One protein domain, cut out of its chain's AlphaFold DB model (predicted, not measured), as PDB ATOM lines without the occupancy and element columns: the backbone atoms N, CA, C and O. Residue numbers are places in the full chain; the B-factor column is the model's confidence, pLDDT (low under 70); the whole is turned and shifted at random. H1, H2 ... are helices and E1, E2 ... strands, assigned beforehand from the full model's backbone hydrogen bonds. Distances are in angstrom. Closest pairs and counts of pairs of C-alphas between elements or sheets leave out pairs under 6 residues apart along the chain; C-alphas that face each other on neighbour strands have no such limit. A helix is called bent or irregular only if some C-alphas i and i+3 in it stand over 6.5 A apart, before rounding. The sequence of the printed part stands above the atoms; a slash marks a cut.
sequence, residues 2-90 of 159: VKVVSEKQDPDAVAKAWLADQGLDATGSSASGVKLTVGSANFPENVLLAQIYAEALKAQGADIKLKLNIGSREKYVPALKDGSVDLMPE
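AT A GLANCE: This is residues 2 to 90 of the 159 residues of the protein "OpuAC domain-containing protein" of Aeromicrobium ginsengisoli (UniProt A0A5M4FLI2). The model is a flat body with H2 in its middle: a small sheet of two parallel strands, E1 and E2, packs on one side of H2, and H1 packs on the other side at a steep tilt. H3 lies beyond the sheet, away from the other helices, and the long link of residues 22 to 34 arches round the outside from H1 to E1. The printed part has 89 residues, with three named helices and two named strands in the order H1, E1, H2, E2, H3. The class is mixed, helices and strands, and the whole is compact, with a radius of gyration of the C-alphas of 13.0 A and spans of 36 by 33 by 18 A.

IN THESE COORDINATES: Start at C-alpha 2 at (0.856, 13.456, -0.188) and go on to C-alpha 11 at (0.370, 3.995, 8.622), where H1 begins; it holds residues 11 to 21 and measures 15.1 A from first to last C-alpha. E1 is residues 35 to 39, 13.2 A long. Find C-alpha 44 at (6.438, 9.141, 8.425); from there H2, the longest helix, runs through residue 59 over 22.4 A. E2 is residues 63 to 67, 13.4 A long. H3 is residues 73 to 82, 14.0 A long, and ends at C-alpha 82 at (-5.296, 26.248, 22.373). H3 is neither bent nor irregular, but only just: C-alphas 75 and 78 are 6.3 A apart.

HOW THE PARTS SIT: Look first at Ala 15 and Ile 52, the closest C-alphas of H1 and H2, 4.8 A apart. The two helices touch, at a steep tilt of 57 degrees, and run the same way. E1 and E2 are parallel neighbours, their directions 23 degrees apart; N 38 and O 65 are 2.8 A apart and N 65 and O 36 are 2.9 A apart, within hydrogen-bond range. E1, H2 and E2 form a strand-helix-strand unit, two parallel neighbour strands with a helix between them along the chain, and its crossover is right-handed. The closest C-alphas of E1 and H2 are those of Val 38 and Ala 50, 6.4 A apart; those of H2 and E2 are Ala 54 and Ile 64, 6.2 A apart. H3 touches no helix; its closest C-alpha to E1 is that of Tyr 76, 7.9 A from that of Gly 39. In H1 and H2 every O i to N i+4 pair is within hydrogen-bond range, in H3 4 of 6.

THE WHOLE: The two C-alphas farthest apart, those of Ala 26 and Glu 74, are 35.8 A apart. The printed part has no cut. The link from H1 to E1 is long; the other three are tight. The mean pLDDT of the printed part is 92.1, and residues 2 to 7 are under 70.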
ATOM      1  N   VAL A   2      -0.303  14.360  -0.265       37.38
ATOM      2  CA  VAL A   2       0.856  13.456  -0.188       37.38
ATOM      3  C   VAL A   2       0.468  12.363   0.802       37.38
ATOM      4  O   VAL A   2       0.285  12.652   1.982       37.38
ATOM      5  N   LYS A   3       0.241  11.138   0.319       45.22
ATOM      6  CA  LYS A   3       0.090   9.981   1.205       45.22
ATOM      7  C   LYS A   3       1.459   9.719   1.817       45.22
ATOM      8  O   LYS A   3       2.382   9.334   1.106       45.22
ATOM      9  N   VAL A   4       1.593   9.988   3.108       49.59
ATOM     10  CA  VAL A   4       2.759   9.548   3.867       49.59
ATOM     11  C   VAL A   4       2.678   8.032   3.945       49.59
ATOM     12  O   VAL A   4       1.701   7.495   4.456       49.59
ATOM     13  N   VAL A   5       3.664   7.359   3.365       51.12
ATOM     14  CA  VAL A   5       3.769   5.905   3.379       51.12
ATOM     15  C   VAL A   5       5.006   5.520   4.181       51.12
ATOM     16  O   VAL A   5       6.100   5.989   3.873       51.12
ATOM     17  N   SER A   6       4.843   4.681   5.204       53.31
ATOM     18  CA  SER A   6       5.977   4.020   5.862       53.31
ATOM     19  C   SER A   6       6.321   2.800   5.020       53.31
ATOM     20  O   SER A   6       5.464   1.945   4.846       53.31
ATOM     21  N   GLU A   7       7.491   2.755   4.383       60.78
ATOM     22  CA  GLU A   7       7.876   1.632   3.503       60.78
ATOM     23  C   GLU A   7       6.836   1.274   2.411       60.78
ATOM     24  O   GLU A   7       6.705   0.123   2.002       60.78
ATOM     25  N   LYS A   8       6.095   2.270   1.892       70.88
ATOM     26  CA  LYS A   8       4.953   2.107   0.950       70.88
ATOM     27  C   LYS A   8       3.666   1.530   1.562       70.88
ATOM     28  O   LYS A   8       2.709   1.298   0.826       70.88
ATOM     29  N   GLN A   9       3.612   1.349   2.874       75.50
ATOM     30  CA  GLN A   9       2.445   0.878   3.610       75.50
ATOM     31  C   GLN A   9       1.659   2.044   4.226       75.50
ATOM     32  O   GLN A   9       2.203   3.119   4.497       75.50
ATOM     33  N   ASP A  10       0.356   1.828   4.408       88.25
ATOM     34  CA  ASP A  10      -0.551   2.773   5.060       88.25
ATOM     35  C   ASP A  10      -0.299   2.782   6.580       88.25
ATOM     36  O   ASP A  10      -0.435   1.727   7.205       88.25
ATOM     37  N   PRO A  11       0.056   3.927   7.195       88.50
ATOM     38  CA  PRO A  11       0.370   3.995   8.622       88.50
ATOM     39  C   PRO A  11      -0.741   3.492   9.554       88.50
ATOM     40  O   PRO A  11      -0.430   2.950  10.608       88.50
ATOM     41  N   ASP A  12      -2.018   3.627   9.175       92.81
ATOM     42  CA  ASP A  12      -3.149   3.074   9.946       92.81
ATOM     43  C   ASP A  12      -3.102   1.539  10.004       92.81
ATOM     44  O   ASP A  12      -3.215   0.934  11.070       92.81
ATOM     45  N   ALA A  13      -2.871   0.900   8.854       92.94
ATOM     46  CA  ALA A  13      -2.771  -0.551   8.766       92.94
ATOM     47  C   ALA A  13      -1.542  -1.080   9.518       92.94
ATOM     48  O   ALA A  13      -1.637  -2.093  10.208       92.94
ATOM     49  N   VAL A  14      -0.408  -0.375   9.420       93.31
ATOM     50  CA  VAL A  14       0.817  -0.721  10.159       93.31
ATOM     51  C   VAL A  14       0.593  -0.594  11.666       93.31
ATOM     52  O   VAL A  14       0.955  -1.506  12.402       93.31
ATOM     53  N   ALA A  15      -0.048   0.484  12.129       94.50
ATOM     54  CA  ALA A  15      -0.356   0.681  13.544       94.50
ATOM     55  C   ALA A  15      -1.244  -0.440  14.105       94.50
ATOM     56  O   ALA A  15      -0.929  -1.004  15.149       94.50
ATOM     57  N   LYS A  16      -2.316  -0.812  13.393       94.50
ATOM     58  CA  LYS A  16      -3.209  -1.910  13.800       94.50
ATOM     59  C   LYS A  16      -2.496  -3.255  13.856       94.50
ATOM     60  O   LYS A  16      -2.661  -3.982  14.828       94.50
ATOM     61  N   ALA A  17      -1.702  -3.574  12.833       94.88
ATOM     62  CA  ALA A  17      -0.929  -4.812  12.800       94.88
ATOM     63  C   ALA A  17       0.074  -4.870  13.959       94.88
ATOM     64  O   ALA A  17       0.132  -5.867  14.668       94.88
ATOM     65  N   TRP A  18       0.794  -3.772  14.206       94.44
ATOM     66  CA  TRP A  18       1.733  -3.689  15.320       94.44
ATOM     67  C   TRP A  18       1.035  -3.846  16.677       94.44
ATOM     68  O   TRP A  18       1.507  -4.610  17.513       94.44
ATOM     69  N   LEU A  19      -0.109  -3.184  16.896       95.44
ATOM     70  CA  LEU A  19      -0.879  -3.328  18.137       95.44
ATOM     71  C   LEU A  19      -1.337  -4.773  18.358       95.44
ATOM     72  O   LEU A  19      -1.207  -5.270  19.474       95.44
ATOM     73  N   ALA A  20      -1.812  -5.453  17.313       95.00
ATOM     74  CA  ALA A  20      -2.187  -6.863  17.393       95.00
ATOM     75  C   ALA A  20      -0.981  -7.759  17.726       95.00
ATOM     76  O   ALA A  20      -1.069  -8.602  18.618       95.00
ATOM     77  N   ASP A  21       0.169  -7.530  17.086       95.50
ATOM     78  CA  ASP A  21       1.406  -8.275  17.356       95.50
ATOM     79  C   ASP A  21       1.915  -8.065  18.794       95.50
ATOM     80  O   ASP A  21       2.517  -8.968  19.376       95.50
ATOM     81  N   GLN A  22       1.666  -6.889  19.385       92.81
ATOM     82  CA  GLN A  22       1.988  -6.591  20.787       92.81
ATOM     83  C   GLN A  22       0.884  -7.002  21.781       92.81
ATOM     84  O   GLN A  22       1.077  -6.867  22.989       92.81
ATOM     85  N   GLY A  23      -0.276  -7.481  21.313       91.38
ATOM     86  CA  GLY A  23      -1.430  -7.796  22.164       91.38
ATOM     87  C   GLY A  23      -2.083  -6.571  22.820       91.38
ATOM     88  O   GLY A  23      -2.659  -6.678  23.904       91.38
ATOM     89  N   LEU A  24      -1.969  -5.401  22.188       88.69
ATOM     90  CA  LEU A  24      -2.485  -4.106  22.651       88.69
ATOM     91  C   LEU A  24      -3.770  -3.669  21.922       88.69
ATOM     92  O   LEU A  24      -4.238  -2.547  22.105       88.69
ATOM     93  N   ASP A  25      -4.357  -4.540  21.103       89.19
ATOM     94  CA  ASP A  25      -5.592  -4.310  20.342       89.19
ATOM     95  C   ASP A  25      -6.860  -4.807  21.062       89.19
ATOM     96  O   ASP A  25      -7.969  -4.701  20.530       89.19
ATOM     97  N   ALA A  26      -6.715  -5.331  22.285       90.69
ATOM     98  CA  ALA A  26      -7.830  -5.811  23.090       90.69
ATOM     99  C   ALA A  26      -8.878  -4.707  23.288       90.69
ATOM    100  O   ALA A  26      -8.596  -3.637  23.837       90.69
ATOM    101  N   THR A  27     -10.110  -4.983  22.863       93.38
ATOM    102  CA  THR A  27     -11.197  -4.015  22.967       93.38
ATOM    103  C   THR A  27     -11.651  -3.852  24.414       93.38
ATOM    104  O   THR A  27     -11.787  -4.812  25.173       93.38
ATOM    105  N   GLY A  28     -11.884  -2.606  24.807       93.19
ATOM    106  CA  GLY A  28     -12.262  -2.227  26.158       93.19
ATOM    107  C   GLY A  28     -13.110  -0.962  26.174       93.19
ATOM    108  O   GLY A  28     -13.562  -0.462  25.146       93.19
ATOM    109  N   SER A  29     -13.357  -0.446  27.375       95.50
ATOM    110  CA  SER A  29     -14.197   0.745  27.584       95.50
ATOM    111  C   SER A  29     -13.571   1.743  28.558       95.50
ATOM    112  O   SER A  29     -14.242   2.665  29.014       95.50
ATOM    113  N   SER A  30     -12.287   1.566  28.887       95.19
ATOM    114  CA  SER A  30     -11.574   2.402  29.861       95.19
ATOM    115  C   SER A  30     -11.488   3.877  29.445       95.19
ATOM    116  O   SER A  30     -11.390   4.743  30.309       95.19
ATOM    117  N   ALA A  31     -11.608   4.170  28.146       95.06
ATOM    118  CA  ALA A  31     -11.631   5.519  27.588       95.06
ATOM    119  C   ALA A  31     -13.007   5.911  27.003       95.06
ATOM    120  O   ALA A  31     -13.117   6.864  26.234       95.06
ATOM    121  N   SER A  32     -14.083   5.195  27.348       96.44
ATOM    122  CA  SER A  32     -15.429   5.525  26.860       96.44
ATOM    123  C   SER A  32     -15.884   6.919  27.300       96.44
ATOM    124  O   SER A  32     -15.768   7.299  28.462       96.44
ATOM    125  N   GLY A  33     -16.429   7.689  26.354       96.25
ATOM    126  CA  GLY A  33     -16.852   9.077  26.574       96.25
ATOM    127  C   GLY A  33     -15.730  10.112  26.430       96.25
ATOM    128  O   GLY A  33     -16.021  11.308  26.400       96.25
ATOM    129  N   VAL A  34     -14.476   9.676  26.279       97.56
ATOM    130  CA  VAL A  34     -13.339  10.551  25.972       97.56
ATOM    131  C   VAL A  34     -13.366  10.933  24.492       97.56
ATOM    132  O   VAL A  34     -13.563  10.084  23.623       97.56
ATOM    133  N   LYS A  35     -13.154  12.222  24.209       98.19
ATOM    134  CA  LYS A  35     -13.013  12.776  22.858       98.19
ATOM    135  C   LYS A  35     -11.681  13.492  22.757       98.19
ATOM    136  O   LYS A  35     -11.453  14.407  23.540       98.19
ATOM    137  N   LEU A  36     -10.840  13.089  21.811       97.88
ATOM    138  CA  LEU A  36      -9.518  13.689  21.620       97.88
ATOM    139  C   LEU A  36      -9.219  13.900  20.140       97.88
ATOM    140  O   LEU A  36      -9.612  13.114  19.278       97.88
ATOM    141  N   THR A  37      -8.464  14.950  19.857       98.62
ATOM    142  CA  THR A  37      -7.827  15.201  18.574       98.62
ATOM    143  C   THR A  37      -6.353  14.830  18.677       98.62
ATOM    144  O   THR A  37      -5.573  15.528  19.322       98.62
ATOM    145  N   VAL A  38      -5.958  13.746  18.016       98.62
ATOM    146  CA  VAL A  38      -4.560  13.311  17.925       98.62
ATOM    147  C   VAL A  38      -3.945  13.907  16.661       98.62
ATOM    148  O   VAL A  38      -4.473  13.747  15.555       98.62
ATOM    149  N   GLY A  39      -2.850  14.639  16.822       98.31
ATOM    150  CA  GLY A  39      -2.136  15.296  15.736       98.31
ATOM    151  C   GLY A  39      -0.851  14.577  15.336       98.31
ATOM    152  O   GLY A  39      -0.367  13.694  16.043       98.31
ATOM    153  N   SER A  40      -0.272  15.001  14.210       98.38
ATOM    154  CA  SER A  40       1.106  14.648  13.859       98.38
ATOM    155  C   SER A  40       1.850  15.788  13.158       98.38
ATOM    156  O   SER A  40       1.265  16.606  12.434       98.38
ATOM    157  N   ALA A  41       3.173  15.780  13.287       97.12
ATOM    158  CA  ALA A  41       4.087  16.431  12.361       97.12
ATOM    159  C   ALA A  41       4.013  15.774  10.965       97.12
ATOM    160  O   ALA A  41       3.315  14.778  10.750       97.12
ATOM    161  N   ASN A  42       4.695  16.358   9.978       94.50
ATOM    162  CA  ASN A  42       4.605  15.960   8.567       94.50
ATOM    163  C   ASN A  42       5.727  15.014   8.104       94.50
ATOM    164  O   ASN A  42       6.276  15.199   7.016       94.50
ATOM    165  N   PHE A  43       6.058  14.003   8.908       92.44
ATOM    166  CA  PHE A  43       7.015  12.960   8.535       92.44
ATOM    167  C   PHE A  43       6.538  11.559   8.964       92.44
ATOM    168  O   PHE A  43       5.710  11.460   9.873       92.44
ATOM    169  N   PRO A  44       7.014  10.483   8.299       91.88
ATOM    170  CA  PRO A  44       6.438   9.141   8.425       91.88
ATOM    171  C   PRO A  44       6.350   8.591   9.841       91.88
ATOM    172  O   PRO A  44       5.282   8.120  10.224       91.88
ATOM    173  N   GLU A  45       7.427   8.688  10.620       92.75
ATOM    174  CA  GLU A  45       7.447   8.155  11.981       92.75
ATOM    175  C   GLU A  45       6.392   8.829  12.861       92.75
ATOM    176  O   GLU A  45       5.572   8.151  13.470       92.75
ATOM    177  N   ASN A  46       6.322  10.162  12.862       96.12
ATOM    178  CA  ASN A  46       5.361  10.875  13.700       96.12
ATOM    179  C   ASN A  46       3.905  10.588  13.299       96.12
ATOM    180  O   ASN A  46       3.033  10.482  14.160       96.12
ATOM    181  N   VAL A  47       3.638  10.417  11.997       96.75
ATOM    182  CA  VAL A  47       2.324   9.978  11.501       96.75
ATOM    183  C   VAL A  47       1.993   8.570  11.999       96.75
ATOM    184  O   VAL A  47       0.870   8.336  12.439       96.75
ATOM    185  N   LEU A  48       2.950   7.640  11.941       95.88
ATOM    186  CA  LEU A  48       2.761   6.273  12.421       95.88
ATOM    187  C   LEU A  48       2.518   6.238  13.934       95.88
ATOM    188  O   LEU A  48       1.558   5.616  14.376       95.88
ATOM    189  N   LEU A  49       3.322   6.954  14.722       96.44
ATOM    190  CA  LEU A  49       3.144   7.044  16.172       96.44
ATOM    191  C   LEU A  49       1.771   7.626  16.530       96.44
ATOM    192  O   LEU A  49       1.074   7.076  17.378       96.44
ATOM    193  N   ALA A  50       1.335   8.690  15.847       98.06
ATOM    194  CA  ALA A  50       0.006   9.264  16.052       98.06
ATOM    195  C   ALA A  50      -1.112   8.245  15.776       98.06
ATOM    196  O   ALA A  50      -2.092   8.193  16.518       98.06
ATOM    197  N   GLN A  51      -0.953   7.406  14.746       97.81
ATOM    198  CA  GLN A  51      -1.889   6.318  14.457       97.81
ATOM    199  C   GLN A  51      -1.866   5.231  15.535       97.81
ATOM    200  O   GLN A  51      -2.933   4.794  15.954       97.81
ATOM    201  N   ILE A  52      -0.694   4.839  16.047       96.88
ATOM    202  CA  ILE A  52      -0.588   3.866  17.149       96.88
ATOM    203  C   ILE A  52      -1.372   4.354  18.373       96.88
ATOM    204  O   ILE A  52      -2.216   3.622  18.888       96.88
ATOM    205  N   TYR A  53      -1.171   5.607  18.797       96.81
ATOM    206  CA  TYR A  53      -1.936   6.186  19.908       96.81
ATOM    207  C   TYR A  53      -3.435   6.249  19.607       96.81
ATOM    208  O   TYR A  53      -4.254   5.906  20.461       96.81
ATOM    209  N   ALA A  54      -3.811   6.678  18.400       97.75
ATOM    210  CA  ALA A  54      -5.210   6.789  18.012       97.75
ATOM    211  C   ALA A  54      -5.922   5.433  18.037       97.75
ATOM    212  O   ALA A  54      -7.014   5.334  18.591       97.75
ATOM    213  N   GLU A  55      -5.313   4.398  17.468       97.75
ATOM    214  CA  GLU A  55      -5.897   3.060  17.408       97.75
ATOM    215  C   GLU A  55      -5.944   2.394  18.787       97.75
ATOM    216  O   GLU A  55      -6.980   1.834  19.145       97.75
ATOM    217  N   ALA A  56      -4.908   2.554  19.617       96.12
ATOM    218  CA  ALA A  56      -4.926   2.066  20.996       96.12
ATOM    219  C   ALA A  56      -6.050   2.718  21.828       96.12
ATOM    220  O   ALA A  56      -6.794   2.037  22.533       96.12
ATOM    221  N   LEU A  57      -6.233   4.038  21.713       96.44
ATOM    222  CA  LEU A  57      -7.300   4.760  22.418       96.44
ATOM    223  C   LEU A  57      -8.697   4.398  21.891       96.44
ATOM    224  O   LEU A  57      -9.629   4.230  22.683       96.44
ATOM    225  N   LYS A  58      -8.853   4.231  20.571       96.56
ATOM    226  CA  LYS A  58     -10.105   3.756  19.956       96.56
ATOM    227  C   LYS A  58     -10.462   2.349  20.424       96.56
ATOM    228  O   LYS A  58     -11.629   2.106  20.724       96.56
ATOM    229  N   ALA A  59      -9.485   1.447  20.543       96.12
ATOM    230  CA  ALA A  59      -9.708   0.104  21.075       96.12
ATOM    231  C   ALA A  59     -10.283   0.144  22.503       96.12
ATOM    232  O   ALA A  59     -11.092  -0.706  22.864       96.12
ATOM    233  N   GLN A  60      -9.955   1.178  23.286       97.00
ATOM    234  CA  GLN A  60     -10.498   1.423  24.627       97.00
ATOM    235  C   GLN A  60     -11.803   2.248  24.659       97.00
ATOM    236  O   GLN A  60     -12.285   2.609  25.739       97.00
ATOM    237  N   GLY A  61     -12.396   2.539  23.497       96.75
ATOM    238  CA  GLY A  61     -13.699   3.192  23.363       96.75
ATOM    239  C   GLY A  61     -13.675   4.723  23.289       96.75
ATOM    240  O   GLY A  61     -14.737   5.337  23.405       96.75
ATOM    241  N   ALA A  62     -12.507   5.348  23.101       98.06
ATOM    242  CA  ALA A  62     -12.420   6.790  22.863       98.06
ATOM    243  C   ALA A  62     -12.889   7.171  21.446       98.06
ATOM    244  O   ALA A  62     -12.662   6.445  20.476       98.06
ATOM    245  N   ASP A  63     -13.476   8.359  21.308       98.19
ATOM    246  CA  ASP A  63     -13.777   8.985  20.016       98.19
ATOM    247  C   ASP A  63     -12.596   9.874  19.601       98.19
ATOM    248  O   ASP A  63     -12.384  10.970  20.132       98.19
ATOM    249  N   ILE A  64     -11.781   9.359  18.680       98.25
ATOM    250  CA  ILE A  64     -10.538   9.998  18.246       98.25
ATOM    251  C   ILE A  64     -10.704  10.640  16.870       98.25
ATOM    252  O   ILE A  64     -10.992   9.967  15.876       98.25
ATOM    253  N   LYS A  65     -10.403  11.937  16.790       98.44
ATOM    254  CA  LYS A  65     -10.191  12.660  15.533       98.44
ATOM    255  C   LYS A  65      -8.703  12.742  15.228       98.44
ATOM    256  O   LYS A  65      -7.901  13.046  16.100       98.44
ATOM    257  N   LEU A  66      -8.339  12.525  13.969       98.19
ATOM    258  CA  LEU A  66      -6.956  12.633  13.512       98.19
ATOM    259  C   LEU A  66      -6.733  13.947  12.763       98.19
ATOM    260  O   LEU A  66      -7.484  14.282  11.845       98.19
ATOM    261  N   LYS A  67      -5.659  14.657  13.112       97.88
ATOM    262  CA  LYS A  67      -5.171  15.848  12.407       97.88
ATOM    263  C   LYS A  67      -3.705  15.650  12.030       97.88
ATOM    264  O   LYS A  67      -2.796  16.193  12.647       97.88
ATOM    265  N   LEU A  68      -3.485  14.816  11.022       97.06
ATOM    266  CA  LEU A  68      -2.147  14.415  10.592       97.06
ATOM    267  C   LEU A  68      -1.500  15.476   9.695       97.06
ATOM    268  O   LEU A  68      -2.188  16.226   9.001       97.06
ATOM    269  N   ASN A  69      -0.171  15.463   9.636       96.19
ATOM    270  CA  ASN A  69       0.640  16.299   8.747       96.19
ATOM    271  C   ASN A  69       0.465  17.812   8.964       96.19
ATOM    272  O   ASN A  69       0.443  18.580   8.000       96.19
ATOM    273  N   ILE A  70       0.375  18.264  10.219       96.88
ATOM    274  CA  ILE A  70       0.230  19.695  10.557       96.88
ATOM    275  C   ILE A  70       1.465  20.498  10.109       96.88
ATOM    276  O   ILE A  70       1.361  21.665   9.721       96.88
ATOM    277  N   GLY A  71       2.633  19.855  10.109       93.94
ATOM    278  CA  GLY A  71       3.895  20.450   9.692       93.94
ATOM    279  C   GLY A  71       4.845  20.635  10.863       93.94
ATOM    280  O   GLY A  71       5.009  19.735  11.684       93.94
ATOM    281  N   SER A  72       5.477  21.804  10.910       95.56
ATOM    282  CA  SER A  72       6.499  22.137  11.894       95.56
ATOM    283  C   SER A  72       5.919  22.464  13.274       95.56
ATOM    284  O   SER A  72       4.721  22.722  13.436       95.56
ATOM    285  N   ARG A  73       6.801  22.485  14.273       96.44
ATOM    286  CA  ARG A  73       6.473  22.704  15.687       96.44
ATOM    287  C   ARG A  73       5.847  24.075  15.947       96.44
ATOM    288  O   ARG A  73       4.910  24.178  16.731       96.44
ATOM    289  N   GLU A  74       6.237  25.095  15.183       96.25
ATOM    290  CA  GLU A  74       5.626  26.433  15.194       96.25
ATOM    291  C   GLU A  74       4.144  26.418  14.806       96.25
ATOM    292  O   GLU A  74       3.413  27.341  15.155       96.25
ATOM    293  N   LYS A  75       3.692  25.389  14.076       95.19
ATOM    294  CA  LYS A  75       2.295  25.251  13.657       95.19
ATOM    295  C   LYS A  75       1.469  24.444  14.648       95.19
ATOM    296  O   LYS A  75       0.335  24.827  14.924       95.19
ATOM    297  N   TYR A  76       1.998  23.331  15.163       96.56
ATOM    298  CA  TYR A  76       1.217  22.439  16.028       96.56
ATOM    299  C   TYR A  76       1.330  22.753  17.525       96.56
ATOM    300  O   TYR A  76       0.395  22.447  18.256       96.56
ATOM    301  N   VAL A  77       2.400  23.391  18.018       96.94
ATOM    302  CA  VAL A  77       2.482  23.756  19.449       96.94
ATOM    303  C   VAL A  77       1.428  24.794  19.848       96.94
ATOM    304  O   VAL A  77       0.830  24.630  20.911       96.94
ATOM    305  N   PRO A  78       1.119  25.827  19.037       96.56
ATOM    306  CA  PRO A  78      -0.042  26.675  19.302       96.56
ATOM    307  C   PRO A  78      -1.353  25.882  19.368       96.56
ATOM    308  O   PRO A  78      -2.147  26.128  20.267       96.56
ATOM    309  N   ALA A  79      -1.524  24.882  18.494       96.88
ATOM    310  CA  ALA A  79      -2.709  24.025  18.475       96.88
ATOM    311  C   ALA A  79      -2.836  23.132  19.728       96.88
ATOM    312  O   ALA A  79      -3.941  22.870  20.189       96.88
ATOM    313  N   LEU A  80      -1.709  22.689  20.300       97.12
ATOM    314  CA  LEU A  80      -1.689  22.027  21.611       97.12
ATOM    315  C   LEU A  80      -2.089  23.000  22.725       97.12
ATOM    316  O   LEU A  80      -2.891  22.677  23.593       97.12
ATOM    317  N   LYS A  81      -1.547  24.223  22.695       96.06
ATOM    318  CA  LYS A  81      -1.824  25.246  23.712       96.06
ATOM    319  C   LYS A  81      -3.281  25.710  23.707       96.06
ATOM    320  O   LYS A  81      -3.801  26.006  24.778       96.06
ATOM    321  N   ASP A  82      -3.906  25.804  22.534       95.81
ATOM    322  CA  ASP A  82      -5.296  26.248  22.373       95.81
ATOM    323  C   ASP A  82      -6.335  25.112  22.421       95.81
ATOM    324  O   ASP A  82      -7.535  25.392  22.432       95.81
ATOM    325  N   GLY A  83      -5.894  23.849  22.495       95.88
ATOM    326  CA  GLY A  83      -6.763  22.671  22.588       95.88
ATOM    327  C   GLY A  83      -7.412  22.249  21.266       95.88
ATOM    328  O   GLY A  83      -8.318  21.422  21.258       95.88
ATOM    329  N   SER A  84      -6.986  22.797  20.123       96.75
ATOM    330  CA  SER A  84      -7.413  22.296  18.808       96.75
ATOM    331  C   SER A  84      -6.691  21.007  18.385       96.75
ATOM    332  O   SER A  84      -7.080  20.381  17.392       96.75
ATOM    333  N   VAL A  85      -5.645  20.618  19.122       98.25
ATOM    334  CA  VAL A  85      -5.017  19.291  19.156       98.25
ATOM    335  C   VAL A  85      -4.779  18.936  20.622       98.25
ATOM    336  O   VAL A  85      -4.242  19.753  21.359       98.25
ATOM    337  N   ASP A  86      -5.144  17.726  21.036       98.19
ATOM    338  CA  ASP A  86      -5.059  17.291  22.437       98.19
ATOM    339  C   ASP A  86      -3.818  16.428  22.711       98.19
ATOM    340  O   ASP A  86      -3.281  16.434  23.815       98.19
ATOM    341  N   LEU A  87      -3.352  15.678  21.705       97.94
ATOM    342  CA  LEU A  87      -2.228  14.747  21.828       97.94
ATOM    343  C   LEU A  87      -1.334  14.800  20.587       97.94
ATOM    344  O   LEU A  87      -1.825  14.801  19.458       97.94
ATOM    345  N   MET A  88      -0.020  14.794  20.799       97.69
ATOM    346  CA  MET A  88       1.010  14.736  19.759       97.69
ATOM    347  C   MET A  88       2.153  13.828  20.231       97.69
ATOM    348  O   MET A  88       2.618  14.014  21.356       97.69
ATOM    349  N   PRO A  89       2.663  12.909  19.394       97.25
ATOM    350  CA  PRO A  89       3.970  12.305  19.631       97.25
ATOM    351  C   PRO A  89       5.058  13.380  19.502       97.25
ATOM    352  O   PRO A  89       5.063  14.125  18.515       97.25
ATOM    353  N   GLU A  90       5.978  13.460  20.466       96.31
ATOM    354  CA  GLU A  90       7.092  14.414  20.430       96.31
ATOM    355  C   GLU A  90       8.409  13.824  20.940       96.31
ATOM    356  O   GLU A  90       8.425  12.893  21.740       96.31
TER     357      GLU A  90